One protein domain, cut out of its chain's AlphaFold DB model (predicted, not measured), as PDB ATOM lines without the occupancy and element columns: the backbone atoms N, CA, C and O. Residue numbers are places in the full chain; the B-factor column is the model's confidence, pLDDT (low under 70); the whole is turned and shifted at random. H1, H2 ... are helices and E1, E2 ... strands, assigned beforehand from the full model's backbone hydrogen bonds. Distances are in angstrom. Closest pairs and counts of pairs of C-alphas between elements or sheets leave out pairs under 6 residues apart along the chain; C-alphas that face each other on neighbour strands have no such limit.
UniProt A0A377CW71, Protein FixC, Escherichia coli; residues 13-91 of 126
ATOM      1  N   GLY A  13      28.177   4.458 -19.604       75.50
ATOM      2  CA  GLY A  13      29.276   3.503 -19.686       75.50
ATOM      3  C   GLY A  13      29.598   2.842 -18.361       75.50
ATOM      4  O   GLY A  13      29.121   3.251 -17.300       75.50
ATOM      5  N   VAL A  14      30.411   1.795 -18.449       77.38
ATOM      6  CA  VAL A  14      31.016   1.151 -17.289       77.38
ATOM      7  C   VAL A  14      32.344   1.847 -17.009       77.38
ATOM      8  O   VAL A  14      33.210   1.904 -17.877       77.38
ATOM      9  N   SER A  15      32.487   2.384 -15.803       81.44
ATOM     10  CA  SER A  15      33.734   2.936 -15.287       81.44
ATOM     11  C   SER A  15      34.415   1.901 -14.398       81.44
ATOM     12  O   SER A  15      33.794   1.370 -13.472       81.44
ATOM     13  N   ASN A  16      35.686   1.607 -14.679       80.62
ATOM     14  CA  ASN A  16      36.502   0.748 -13.829       80.62
ATOM     15  C   ASN A  16      37.063   1.577 -12.665       80.62
ATOM     16  O   ASN A  16      37.740   2.584 -12.883       80.62
ATOM     17  N   ALA A  17      36.797   1.145 -11.432       87.31
ATOM     18  CA  ALA A  17      37.192   1.867 -10.229       87.31
ATOM     19  C   ALA A  17      38.713   1.898 -10.011       87.31
ATOM     20  O   ALA A  17      39.192   2.750  -9.273       87.31
ATOM     21  N   HIS A  18      39.486   1.014 -10.646       89.12
ATOM     22  CA  HIS A  18      40.909   0.828 -10.368       89.12
ATOM     23  C   HIS A  18      41.727   2.123 -10.429       89.12
ATOM     24  O   HIS A  18      42.416   2.471  -9.471       89.12
ATOM     25  N   SER A  19      41.649   2.845 -11.550       88.38
ATOM     26  CA  SER A  19      42.418   4.078 -11.738       88.38
ATOM     27  C   SER A  19      41.889   5.211 -10.870       88.38
ATOM     28  O   SER A  19      42.672   6.001 -10.351       88.38
ATOM     29  N   LEU A  20      40.570   5.288 -10.695       91.56
ATOM     30  CA  LEU A  20      39.963   6.389  -9.966       91.56
ATOM     31  C   LEU A  20      40.160   6.257  -8.459       91.56
ATOM     32  O   LEU A  20      40.457   7.258  -7.827       91.56
ATOM     33  N   GLU A  21      40.128   5.044  -7.906       93.38
ATOM     34  CA  GLU A  21      40.431   4.828  -6.487       93.38
ATOM     35  C   GLU A  21      41.880   5.126  -6.120       93.38
ATOM     36  O   GLU A  21      42.188   5.374  -4.957       93.38
ATOM     37  N   HIS A  22      42.786   5.127  -7.098       91.94
ATOM     38  CA  HIS A  22      44.151   5.579  -6.869       91.94
ATOM     39  C   HIS A  22      44.254   7.110  -6.769       91.94
ATOM     40  O   HIS A  22      45.110   7.616  -6.048       91.94
ATOM     41  N   ILE A  23      43.399   7.843  -7.490       92.25
ATOM     42  CA  ILE A  23      43.425   9.313  -7.563       92.25
ATOM     43  C   ILE A  23      42.537   9.929  -6.472       92.25
ATOM     44  O   ILE A  23      42.943  10.884  -5.814       92.25
ATOM     45  N   ILE A  24      41.339   9.378  -6.277       93.56
ATOM     46  CA  ILE A  24      40.323   9.815  -5.316       93.56
ATOM     47  C   ILE A  24      39.854   8.572  -4.542       93.56
ATOM     48  O   ILE A  24      38.880   7.940  -4.945       93.56
ATOM     49  N   PRO A  25      40.546   8.176  -3.461       94.62
ATOM     50  CA  PRO A  25      40.165   6.997  -2.689       94.62
ATOM     51  C   PRO A  25      38.768   7.130  -2.071       94.62
ATOM     52  O   PRO A  25      38.462   8.134  -1.429       94.62
ATOM     53  N   GLY A  26      37.943   6.096  -2.222       93.88
ATOM     54  CA  GLY A  26      36.559   6.068  -1.758       93.88
ATOM     55  C   GLY A  26      35.599   6.867  -2.639       93.88
ATOM     56  O   GLY A  26      34.511   7.207  -2.175       93.88
ATOM     57  N   PHE A  27      35.952   7.174  -3.898       94.94
ATOM     58  CA  PHE A  27      35.145   8.072  -4.741       94.94
ATOM     59  C   PHE A  27      33.679   7.634  -4.852       94.94
ATOM     60  O   PHE A  27      32.785   8.468  -4.949       94.94
ATOM     61  N   ALA A  28      33.422   6.323  -4.837       93.56
ATOM     62  CA  ALA A  28      32.088   5.763  -5.018       93.56
ATOM     63  C   ALA A  28      31.113   6.098  -3.870       93.56
ATOM     64  O   ALA A  28      29.916   5.864  -4.022       93.56
ATOM     65  N   GLU A  29      31.595   6.629  -2.740       93.75
ATOM     66  CA  GLU A  29      30.753   7.087  -1.625       93.75
ATOM     67  C   GLU A  29      30.086   8.443  -1.898       93.75
ATOM     68  O   GLU A  29      29.003   8.710  -1.376       93.75
ATOM     69  N   SER A  30      30.710   9.294  -2.719       94.44
ATOM     70  CA  SER A  30      30.232  10.649  -3.022       94.44
ATOM     71  C   SER A  30      29.880  10.859  -4.496       94.44
ATOM     72  O   SER A  30      29.001  11.662  -4.808       94.44
ATOM     73  N   ALA A  31      30.527  10.132  -5.406       94.94
ATOM     74  CA  ALA A  31      30.301  10.266  -6.834       94.94
ATOM     75  C   ALA A  31      28.910   9.757  -7.255       94.94
ATOM     76  O   ALA A  31      28.404   8.779  -6.697       94.94
ATOM     77  N   PRO A  32      28.308  10.339  -8.312       94.56
ATOM     78  CA  PRO A  32      27.017   9.912  -8.844       94.56
ATOM     79  C   PRO A  32      27.152   8.625  -9.683       94.56
ATOM     80  O   PRO A  32      26.953   8.619 -10.900       94.56
ATOM     81  N   VAL A  33      27.519   7.525  -9.026       94.25
ATOM     82  CA  VAL A  33      27.510   6.173  -9.595       94.25
ATOM     83  C   VAL A  33      26.090   5.609  -9.581       94.25
ATOM     84  O   VAL A  33      25.337   5.815  -8.635       94.25
ATOM     85  N   GLU A  34      25.701   4.885 -10.630       92.62
ATOM     86  CA  GLU A  34      24.330   4.369 -10.751       92.62
ATOM     87  C   GLU A  34      24.209   2.952 -10.164       92.62
ATOM     88  O   GLU A  34      23.312   2.668  -9.372       92.62
ATOM     89  N   ARG A  35      25.111   2.031 -10.538       91.75
ATOM     90  CA  ARG A  35      25.056   0.624 -10.103       91.75
ATOM     91  C   ARG A  35      26.431  -0.029 -10.123       91.75
ATOM     92  O   ARG A  35      27.176   0.142 -11.081       91.75
ATOM     93  N   LEU A  36      26.720  -0.857  -9.121       91.75
ATOM     94  CA  LEU A  36      27.846  -1.791  -9.154       91.75
ATOM     95  C   LEU A  36      27.606  -2.900 -10.197       91.75
ATOM     96  O   LEU A  36      26.570  -3.574 -10.201       91.75
ATOM     97  N   ILE A  37      28.577  -3.112 -11.076       90.50
ATOM     98  CA  ILE A  37      28.579  -4.184 -12.066       90.50
ATOM     99  C   ILE A  37      29.099  -5.461 -11.405       90.50
ATOM    100  O   ILE A  37      30.278  -5.586 -11.094       90.50
ATOM    101  N   THR A  38      28.193  -6.410 -11.194       91.19
ATOM    102  CA  THR A  38      28.476  -7.757 -10.662       91.19
ATOM    103  C   THR A  38      28.199  -8.860 -11.683       91.19
ATOM    104  O   THR A  38      28.401 -10.038 -11.409       91.19
ATOM    105  N   HIS A  39      27.688  -8.486 -12.856       90.62
ATOM    106  CA  HIS A  39      27.143  -9.399 -13.849       90.62
ATOM    107  C   HIS A  39      27.419  -8.835 -15.238       90.62
ATOM    108  O   HIS A  39      26.984  -7.721 -15.552       90.62
ATOM    109  N   GLU A  40      28.135  -9.601 -16.048       90.50
ATOM    110  CA  GLU A  40      28.580  -9.229 -17.383       90.50
ATOM    111  C   GLU A  40      28.175 -10.314 -18.378       90.50
ATOM    112  O   GLU A  40      28.388 -11.505 -18.152       90.50
ATOM    113  N   LYS A  41      27.578  -9.895 -19.497       92.81
ATOM    114  CA  LYS A  41      27.109 -10.793 -20.556       92.81
ATOM    115  C   LYS A  41      27.818 -10.460 -21.850       92.81
ATOM    116  O   LYS A  41      27.758  -9.323 -22.309       92.81
ATOM    117  N   LEU A  42      28.420 -11.471 -22.462       93.94
ATOM    118  CA  LEU A  42      29.018 -11.378 -23.786       93.94
ATOM    119  C   LEU A  42      28.198 -12.222 -24.759       93.94
ATOM    120  O   LEU A  42      28.097 -13.437 -24.594       93.94
ATOM    121  N   ALA A  43      27.605 -11.589 -25.770       95.88
ATOM    122  CA  ALA A  43      26.793 -12.269 -26.775       95.88
ATOM    123  C   ALA A  43      27.497 -12.300 -28.137       95.88
ATOM    124  O   ALA A  43      27.867 -11.265 -28.685       95.88
ATOM    125  N   PHE A  44      27.626 -13.496 -28.706       96.38
ATOM    126  CA  PHE A  44      28.032 -13.738 -30.084       96.38
ATOM    127  C   PHE A  44      26.773 -13.960 -30.917       96.38
ATOM    128  O   PHE A  44      26.020 -14.901 -30.669       96.38
ATOM    129  N   MET A  45      26.517 -13.086 -31.887       97.38
ATOM    130  CA  MET A  45      25.252 -13.063 -32.622       97.38
ATOM    131  C   MET A  45      25.467 -13.291 -34.120       97.38
ATOM    132  O   MET A  45      26.425 -12.793 -34.707       97.38
ATOM    133  N   THR A  46      24.545 -14.025 -34.739       96.12
ATOM    134  CA  THR A  46      24.306 -14.030 -36.188       96.12
ATOM    135  C   THR A  46      22.995 -13.292 -36.474       96.12
ATOM    136  O   THR A  46      22.324 -12.829 -35.554       96.12
ATOM    137  N   GLU A  47      22.571 -13.216 -37.739       96.25
ATOM    138  CA  GLU A  47      21.271 -12.631 -38.104       96.25
ATOM    139  C   GLU A  47      20.077 -13.336 -37.427       96.25
ATOM    140  O   GLU A  47      19.046 -12.715 -37.181       96.25
ATOM    141  N   LYS A  48      20.196 -14.637 -37.120       96.62
ATOM    142  CA  LYS A  48      19.069 -15.474 -36.660       96.62
ATOM    143  C   LYS A  48      19.313 -16.192 -35.336       96.62
ATOM    144  O   LYS A  48      18.426 -16.895 -34.859       96.62
ATOM    145  N   SER A  49      20.502 -16.072 -34.756       94.94
ATOM    146  CA  SER A  49      20.861 -16.781 -33.529       94.94
ATOM    147  C   SER A  49      21.799 -15.965 -32.654       94.94
ATOM    148  O   SER A  49      22.505 -15.081 -33.130       94.94
ATOM    149  N   ALA A  50      21.820 -16.292 -31.367       96.25
ATOM    150  CA  ALA A  50      22.765 -15.740 -30.414       96.25
ATOM    151  C   ALA A  50      23.276 -16.850 -29.493       96.25
ATOM    152  O   ALA A  50      22.511 -17.715 -29.064       96.25
ATOM    153  N   MET A  51      24.564 -16.802 -29.182       97.31
ATOM    154  CA  MET A  51      25.191 -17.540 -28.098       97.31
ATOM    155  C   MET A  51      25.664 -16.525 -27.065       97.31
ATOM    156  O   MET A  51      26.463 -15.650 -27.388       97.31
ATOM    157  N   THR A  52      25.198 -16.649 -25.827       96.88
ATOM    158  CA  THR A  52      25.570 -15.736 -24.742       96.88
ATOM    159  C   THR A  52      26.401 -16.471 -23.707       96.88
ATOM    160  O   THR A  52      25.999 -17.521 -23.211       96.88
ATOM    161  N   MET A  53      27.550 -15.896 -23.372       96.12
ATOM    162  CA  MET A  53      28.342 -16.253 -22.207       96.12
ATOM    163  C   MET A  53      27.983 -15.311 -21.068       96.12
ATOM    164  O   MET A  53      27.936 -14.094 -21.258       96.12
ATOM    165  N   ASP A  54      27.718 -15.895 -19.906       94.19
ATOM    166  CA  ASP A  54      27.232 -15.170 -18.745       94.19
ATOM    167  C   ASP A  54      28.207 -15.296 -17.575       94.19
ATOM    168  O   ASP A  54      28.539 -16.412 -17.167       94.19
ATOM    169  N   TYR A  55      28.685 -14.164 -17.063       89.75
ATOM    170  CA  TYR A  55      29.612 -14.102 -15.941       89.75
ATOM    171  C   TYR A  55      28.999 -13.313 -14.785       89.75
ATOM    172  O   TYR A  55      28.806 -12.102 -14.865       89.75
ATOM    173  N   CYS A  56      28.732 -14.015 -13.683       89.44
ATOM    174  CA  CYS A  56      28.351 -13.425 -12.405       89.44
ATOM    175  C   CYS A  56      29.528 -13.512 -11.440       89.44
ATOM    176  O   CYS A  56      29.939 -14.613 -11.073       89.44
ATOM    177  N   ASN A  57      30.017 -12.366 -10.976       81.38
ATOM    178  CA  ASN A  57      30.929 -12.322  -9.847       81.38
ATOM    179  C   ASN A  57      30.117 -12.275  -8.542       81.38
ATOM    180  O   ASN A  57      29.423 -11.293  -8.276       81.38
ATOM    181  N   GLY A  58      30.173 -13.361  -7.768       75.19
ATOM    182  CA  GLY A  58      29.509 -13.482  -6.467       75.19
ATOM    183  C   GLY A  58      30.404 -13.161  -5.269       75.19
ATOM    184  O   GLY A  58      29.906 -13.155  -4.146       75.19
ATOM    185  N   ASP A  59      31.695 -12.909  -5.496       81.00
ATOM    186  CA  ASP A  59      32.663 -12.676  -4.429       81.00
ATOM    187  C   ASP A  59      32.652 -11.211  -3.970       81.00
ATOM    188  O   ASP A  59      32.351 -10.283  -4.731       81.00
ATOM    189  N   GLU A  60      33.041 -10.983  -2.715       77.31
ATOM    190  CA  GLU A  60      33.345  -9.633  -2.251       77.31
ATOM    191  C   GLU A  60      34.602  -9.114  -2.959       77.31
ATOM    192  O   GLU A  60      35.690  -9.680  -2.852       77.31
ATOM    193  N   THR A  61      34.456  -8.009  -3.688       82.25
ATOM    194  CA  THR A  61      35.554  -7.360  -4.415       82.25
ATOM    195  C   THR A  61      36.065  -6.144  -3.654       82.25
ATOM    196  O   THR A  61      35.273  -5.382  -3.074       82.25
ATOM    197  N   SER A  62      37.385  -5.926  -3.675       88.31
ATOM    198  CA  SER A  62      37.975  -4.693  -3.144       88.31
ATOM    199  C   SER A  62      37.471  -3.479  -3.939       88.31
ATOM    200  O   SER A  62      37.138  -3.628  -5.116       88.31
ATOM    201  N   PRO A  63      37.443  -2.265  -3.357       88.00
ATOM    202  CA  PRO A  63      36.969  -1.069  -4.062       88.00
ATOM    203  C   PRO A  63      37.633  -0.858  -5.433       88.00
ATOM    204  O   PRO A  63      36.952  -0.625  -6.424       88.00
ATOM    205  N   SER A  64      38.945  -1.091  -5.527       88.94
ATOM    206  CA  SER A  64      39.729  -0.973  -6.765       88.94
ATOM    207  C   SER A  64      39.467  -2.054  -7.824       88.94
ATOM    208  O   SER A  64      39.957  -1.930  -8.942       88.94
ATOM    209  N   GLN A  65      38.742  -3.123  -7.490       88.75
ATOM    210  CA  GLN A  65      38.364  -4.196  -8.420       88.75
ATOM    211  C   GLN A  65      36.921  -4.061  -8.917       88.75
ATOM    212  O   GLN A  65      36.465  -4.859  -9.735       88.75
ATOM    213  N   ARG A  66      36.188  -3.062  -8.420       91.25
ATOM    214  CA  ARG A  66      34.791  -2.832  -8.778       91.25
ATOM    215  C   ARG A  66      34.676  -2.086 -10.098       91.25
ATOM    216  O   ARG A  66      35.554  -1.332 -10.508       91.25
ATOM    217  N   SER A  67      33.542  -2.279 -10.753       91.44
ATOM    218  CA  SER A  67      33.144  -1.499 -11.919       91.44
ATOM    219  C   SER A  67      31.752  -0.941 -11.686       91.44
ATOM    220  O   SER A  67      30.903  -1.632 -11.131       91.44
ATOM    221  N   TYR A  68      31.502   0.297 -12.094       92.62
ATOM    222  CA  TYR A  68      30.229   0.978 -11.869       92.62
ATOM    223  C   TYR A  68      29.645   1.463 -13.188       92.62
ATOM    224  O   TYR A  68      30.365   2.003 -14.023       92.62
ATOM    225  N   SER A  69      28.334   1.324 -13.382       93.06
ATOM    226  CA  SER A  69      27.658   2.091 -14.427       93.06
ATOM    227  C   SER A  69      27.547   3.546 -13.997       93.06
ATOM    228  O   SER A  69      27.161   3.824 -12.858       93.06
ATOM    229  N   VAL A  70      27.822   4.466 -14.915       92.81
ATOM    230  CA  VAL A  70      27.710   5.908 -14.681       92.81
ATOM    231  C   VAL A  70      26.937   6.584 -15.808       92.81
ATOM    232  O   VAL A  70      27.029   6.196 -16.978       92.81
ATOM    233  N   LEU A  71      26.209   7.643 -15.461       91.50
ATOM    234  CA  LEU A  71      25.772   8.638 -16.431       91.50
ATOM    235  C   LEU A  71      26.860   9.706 -16.515       91.50
ATOM    236  O   LEU A  71      26.992  10.518 -15.599       91.50
ATOM    237  N   ARG A  72      27.636   9.714 -17.609       88.88
ATOM    238  CA  ARG A  72      28.766  10.645 -17.775       88.88
ATOM    239  C   ARG A  72      28.371  12.097 -17.556       88.88
ATOM    240  O   ARG A  72      29.143  12.830 -16.969       88.88
ATOM    241  N   SER A  73      27.156  12.496 -17.926       87.06
ATOM    242  CA  SER A  73      26.700  13.869 -17.708       87.06
ATOM    243  C   SER A  73      26.717  14.309 -16.241       87.06
ATOM    244  O   SER A  73      27.108  15.435 -15.953       87.06
ATOM    245  N   LYS A  74      26.318  13.427 -15.319       91.06
ATOM    246  CA  LYS A  74      26.372  13.688 -13.873       91.06
ATOM    247  C   LYS A  74      27.782  13.476 -13.334       91.06
ATOM    248  O   LYS A  74      28.271  14.268 -12.540       91.06
ATOM    249  N   PHE A  75      28.415  12.392 -13.771       93.00
ATOM    250  CA  PHE A  75      29.729  11.989 -13.294       93.00
ATOM    251  C   PHE A  75      30.820  13.007 -13.642       93.00
ATOM    252  O   PHE A  75      31.663  13.297 -12.804       93.00
ATOM    253  N   ASP A  76      30.770  13.604 -14.832       91.19
ATOM    254  CA  ASP A  76      31.698  14.661 -15.242       91.19
ATOM    255  C   ASP A  76      31.537  15.922 -14.431       91.19
ATOM    256  O   ASP A  76      32.536  16.520 -14.061       91.19
ATOM    257  N   ALA A  77      30.294  16.332 -14.169       92.12
ATOM    258  CA  ALA A  77      30.033  17.496 -13.337       92.12
ATOM    259  C   ALA A  77      30.681  17.312 -11.961       92.12
ATOM    260  O   ALA A  77      31.470  18.151 -11.542       92.12
ATOM    261  N   TRP A  78      30.454  16.153 -11.343       95.12
ATOM    262  CA  TRP A  78      31.091  15.793 -10.081       95.12
ATOM    263  C   TRP A  78      32.626  15.755 -10.179       95.12
ATOM    264  O   TRP A  78      33.319  16.320  -9.341       95.12
ATOM    265  N   LEU A  79      33.192  15.140 -11.221       94.44
ATOM    266  CA  LEU A  79      34.648  15.057 -11.371       94.44
ATOM    267  C   LEU A  79      35.291  16.437 -11.600       94.44
ATOM    268  O   LEU A  79      36.402  16.681 -11.133       94.44
ATOM    269  N   MET A  80      34.600  17.336 -12.307       93.75
ATOM    270  CA  MET A  80      35.019  18.730 -12.467       93.75
ATOM    271  C   MET A  80      35.028  19.458 -11.124       93.75
ATOM    272  O   MET A  80      36.016  20.124 -10.829       93.75
ATOM    273  N   GLU A  81      33.998  19.278 -10.294       95.19
ATOM    274  CA  GLU A  81      33.948  19.847  -8.938       95.19
ATOM    275  C   GLU A  81      35.142  19.369  -8.097       95.19
ATOM    276  O   GLU A  81      35.859  20.191  -7.526       95.19
ATOM    277  N   GLN A  82      35.459  18.066  -8.118       96.06
ATOM    278  CA  GLN A  82      36.646  17.549  -7.423       96.06
ATOM    279  C   GLN A  82      37.960  18.157  -7.942       96.06
ATOM    280  O   GLN A  82      38.902  18.354  -7.171       96.06
ATOM    281  N   ALA A  83      38.052  18.455  -9.241       95.12
ATOM    282  CA  ALA A  83      39.226  19.104  -9.816       95.12
ATOM    283  C   ALA A  83      39.346  20.576  -9.381       95.12
ATOM    284  O   ALA A  83      40.454  21.021  -9.072       95.12
ATOM    285  N   GLU A  84      38.235  21.319  -9.312       95.62
ATOM    286  CA  GLU A  84      38.213  22.689  -8.774       95.62
ATOM    287  C   GLU A  84      38.632  22.719  -7.306       95.62
ATOM    288  O   GLU A  84      39.479  23.530  -6.927       95.62
ATOM    289  N   GLU A  85      38.108  21.801  -6.490       95.62
ATOM    290  CA  GLU A  85      38.493  21.651  -5.081       95.62
ATOM    291  C   GLU A  85      39.990  21.352  -4.917       95.62
ATOM    292  O   GLU A  85      40.628  21.838  -3.981       95.62
ATOM    293  N   ALA A  86      40.578  20.605  -5.857       95.75
ATOM    294  CA  ALA A  86      42.014  20.339  -5.913       95.75
ATOM    295  C   ALA A  86      42.851  21.527  -6.438       95.75
ATOM    296  O   ALA A  86      44.081  21.445  -6.473       95.75
ATOM    297  N   GLY A  87      42.212  22.635  -6.829       96.38
ATOM    298  CA  GLY A  87      42.857  23.875  -7.263       96.38
ATOM    299  C   GLY A  87      43.009  24.033  -8.777       96.38
ATOM    300  O   GLY A  87      43.729  24.931  -9.220       96.38
ATOM    301  N   ALA A  88      42.365  23.187  -9.586       95.94
ATOM    302  CA  ALA A  88      42.308  23.390 -11.028       95.94
ATOM    303  C   ALA A  88      41.378  24.562 -11.380       95.94
ATOM    304  O   ALA A  88      40.347  24.771 -10.748       95.94
ATOM    305  N   GLN A  89      41.717  25.306 -12.433       94.94
ATOM    306  CA  GLN A  89      40.829  26.307 -13.016       94.94
ATOM    307  C   GLN A  89      40.203  25.736 -14.285       94.94
ATOM    308  O   GLN A  89      40.922  25.392 -15.226       94.94
ATOM    309  N   LEU A  90      38.872  25.668 -14.336       92.25
ATOM    310  CA  LEU A  90      38.163  25.232 -15.533       92.25
ATOM    311  C   LEU A  90      37.685  26.424 -16.354       92.25
ATOM    312  O   LEU A  90      37.004  27.325 -15.868       92.25
ATOM    313  N   ILE A  91      38.011  26.386 -17.642       91.75
ATOM    314  CA  ILE A  91      37.483  27.296 -18.654       91.75
ATOM    315  C   ILE A  91      36.627  26.443 -19.585       91.75
ATOM    316  O   ILE A  91      37.139  25.659 -20.381       91.75
TER     317      ILE A  91
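What this domain is: This is residues 13 to 91 of the 126 residues of the protein "Protein FixC" of Escherichia coli (UniProt A0A377CW71). A small sheet of three short strands, E1, E5 and E2, lies between a long two-stranded hairpin, E3 and E4, reaching to one end of a flat outline, and helix H2, running towards the other. The short helix H1 follows directly on E1, and the hairpin's tip, residues 45 to 50, sticks out. The printed part has 79 residues, with named elements in the order E1 H1 E2 E3 E4 E5 H2, of mixed class; both sheets are antiparallel. The whole is loose, with a radius of gyration of the C-alphas of 16.4 A and spans of 53 by 31 by 17 A.

How they stand to each other: Inner strand E5, residues 67 to 71, is antiparallel to edge strand E1, residues 13 to 16, with N 15 and O 68 2.8 A apart. It is also antiparallel to edge strand E2, residues 33 to 36, with N 69 and O 35 2.8 A apart. E1, H1, residues 17 to 23, and E2 form a split strand-helix-strand unit, two strands running the same way with E5 between them, its crossover right-handed. H1 is not on the sheet; its closest C-alpha pair with E5 is Ala 17 and Ser 67, 5.5 A. H2, residues 72 to 85, only grazes the sheet with residues 72 to 76. E2 runs on into E3, residues 39 to 45, at 82 degrees. E3 and E4, residues 50 to 56, form an antiparallel hairpin, with N 42 and O 53 2.9 A apart. O i to N i+4 pairs are within hydrogen-bond range in 2 of 3 cases in H1 and 9 of 10 in H2.

Where its parts are: E1 begins at C-alpha 13 (29.276, 3.503, -19.686). E3 measures 19.2 A, E4 19.0 A, and H2 19.4 A, ending at C-alpha 85 (38.493, 21.651, -5.081).

The domain as a whole: The C-alphas farthest apart, Lys 48 and Gly 87, are 54.6 A apart. The printed part has no cut, no link is long, and no printed residue is under 70 in pLDDT.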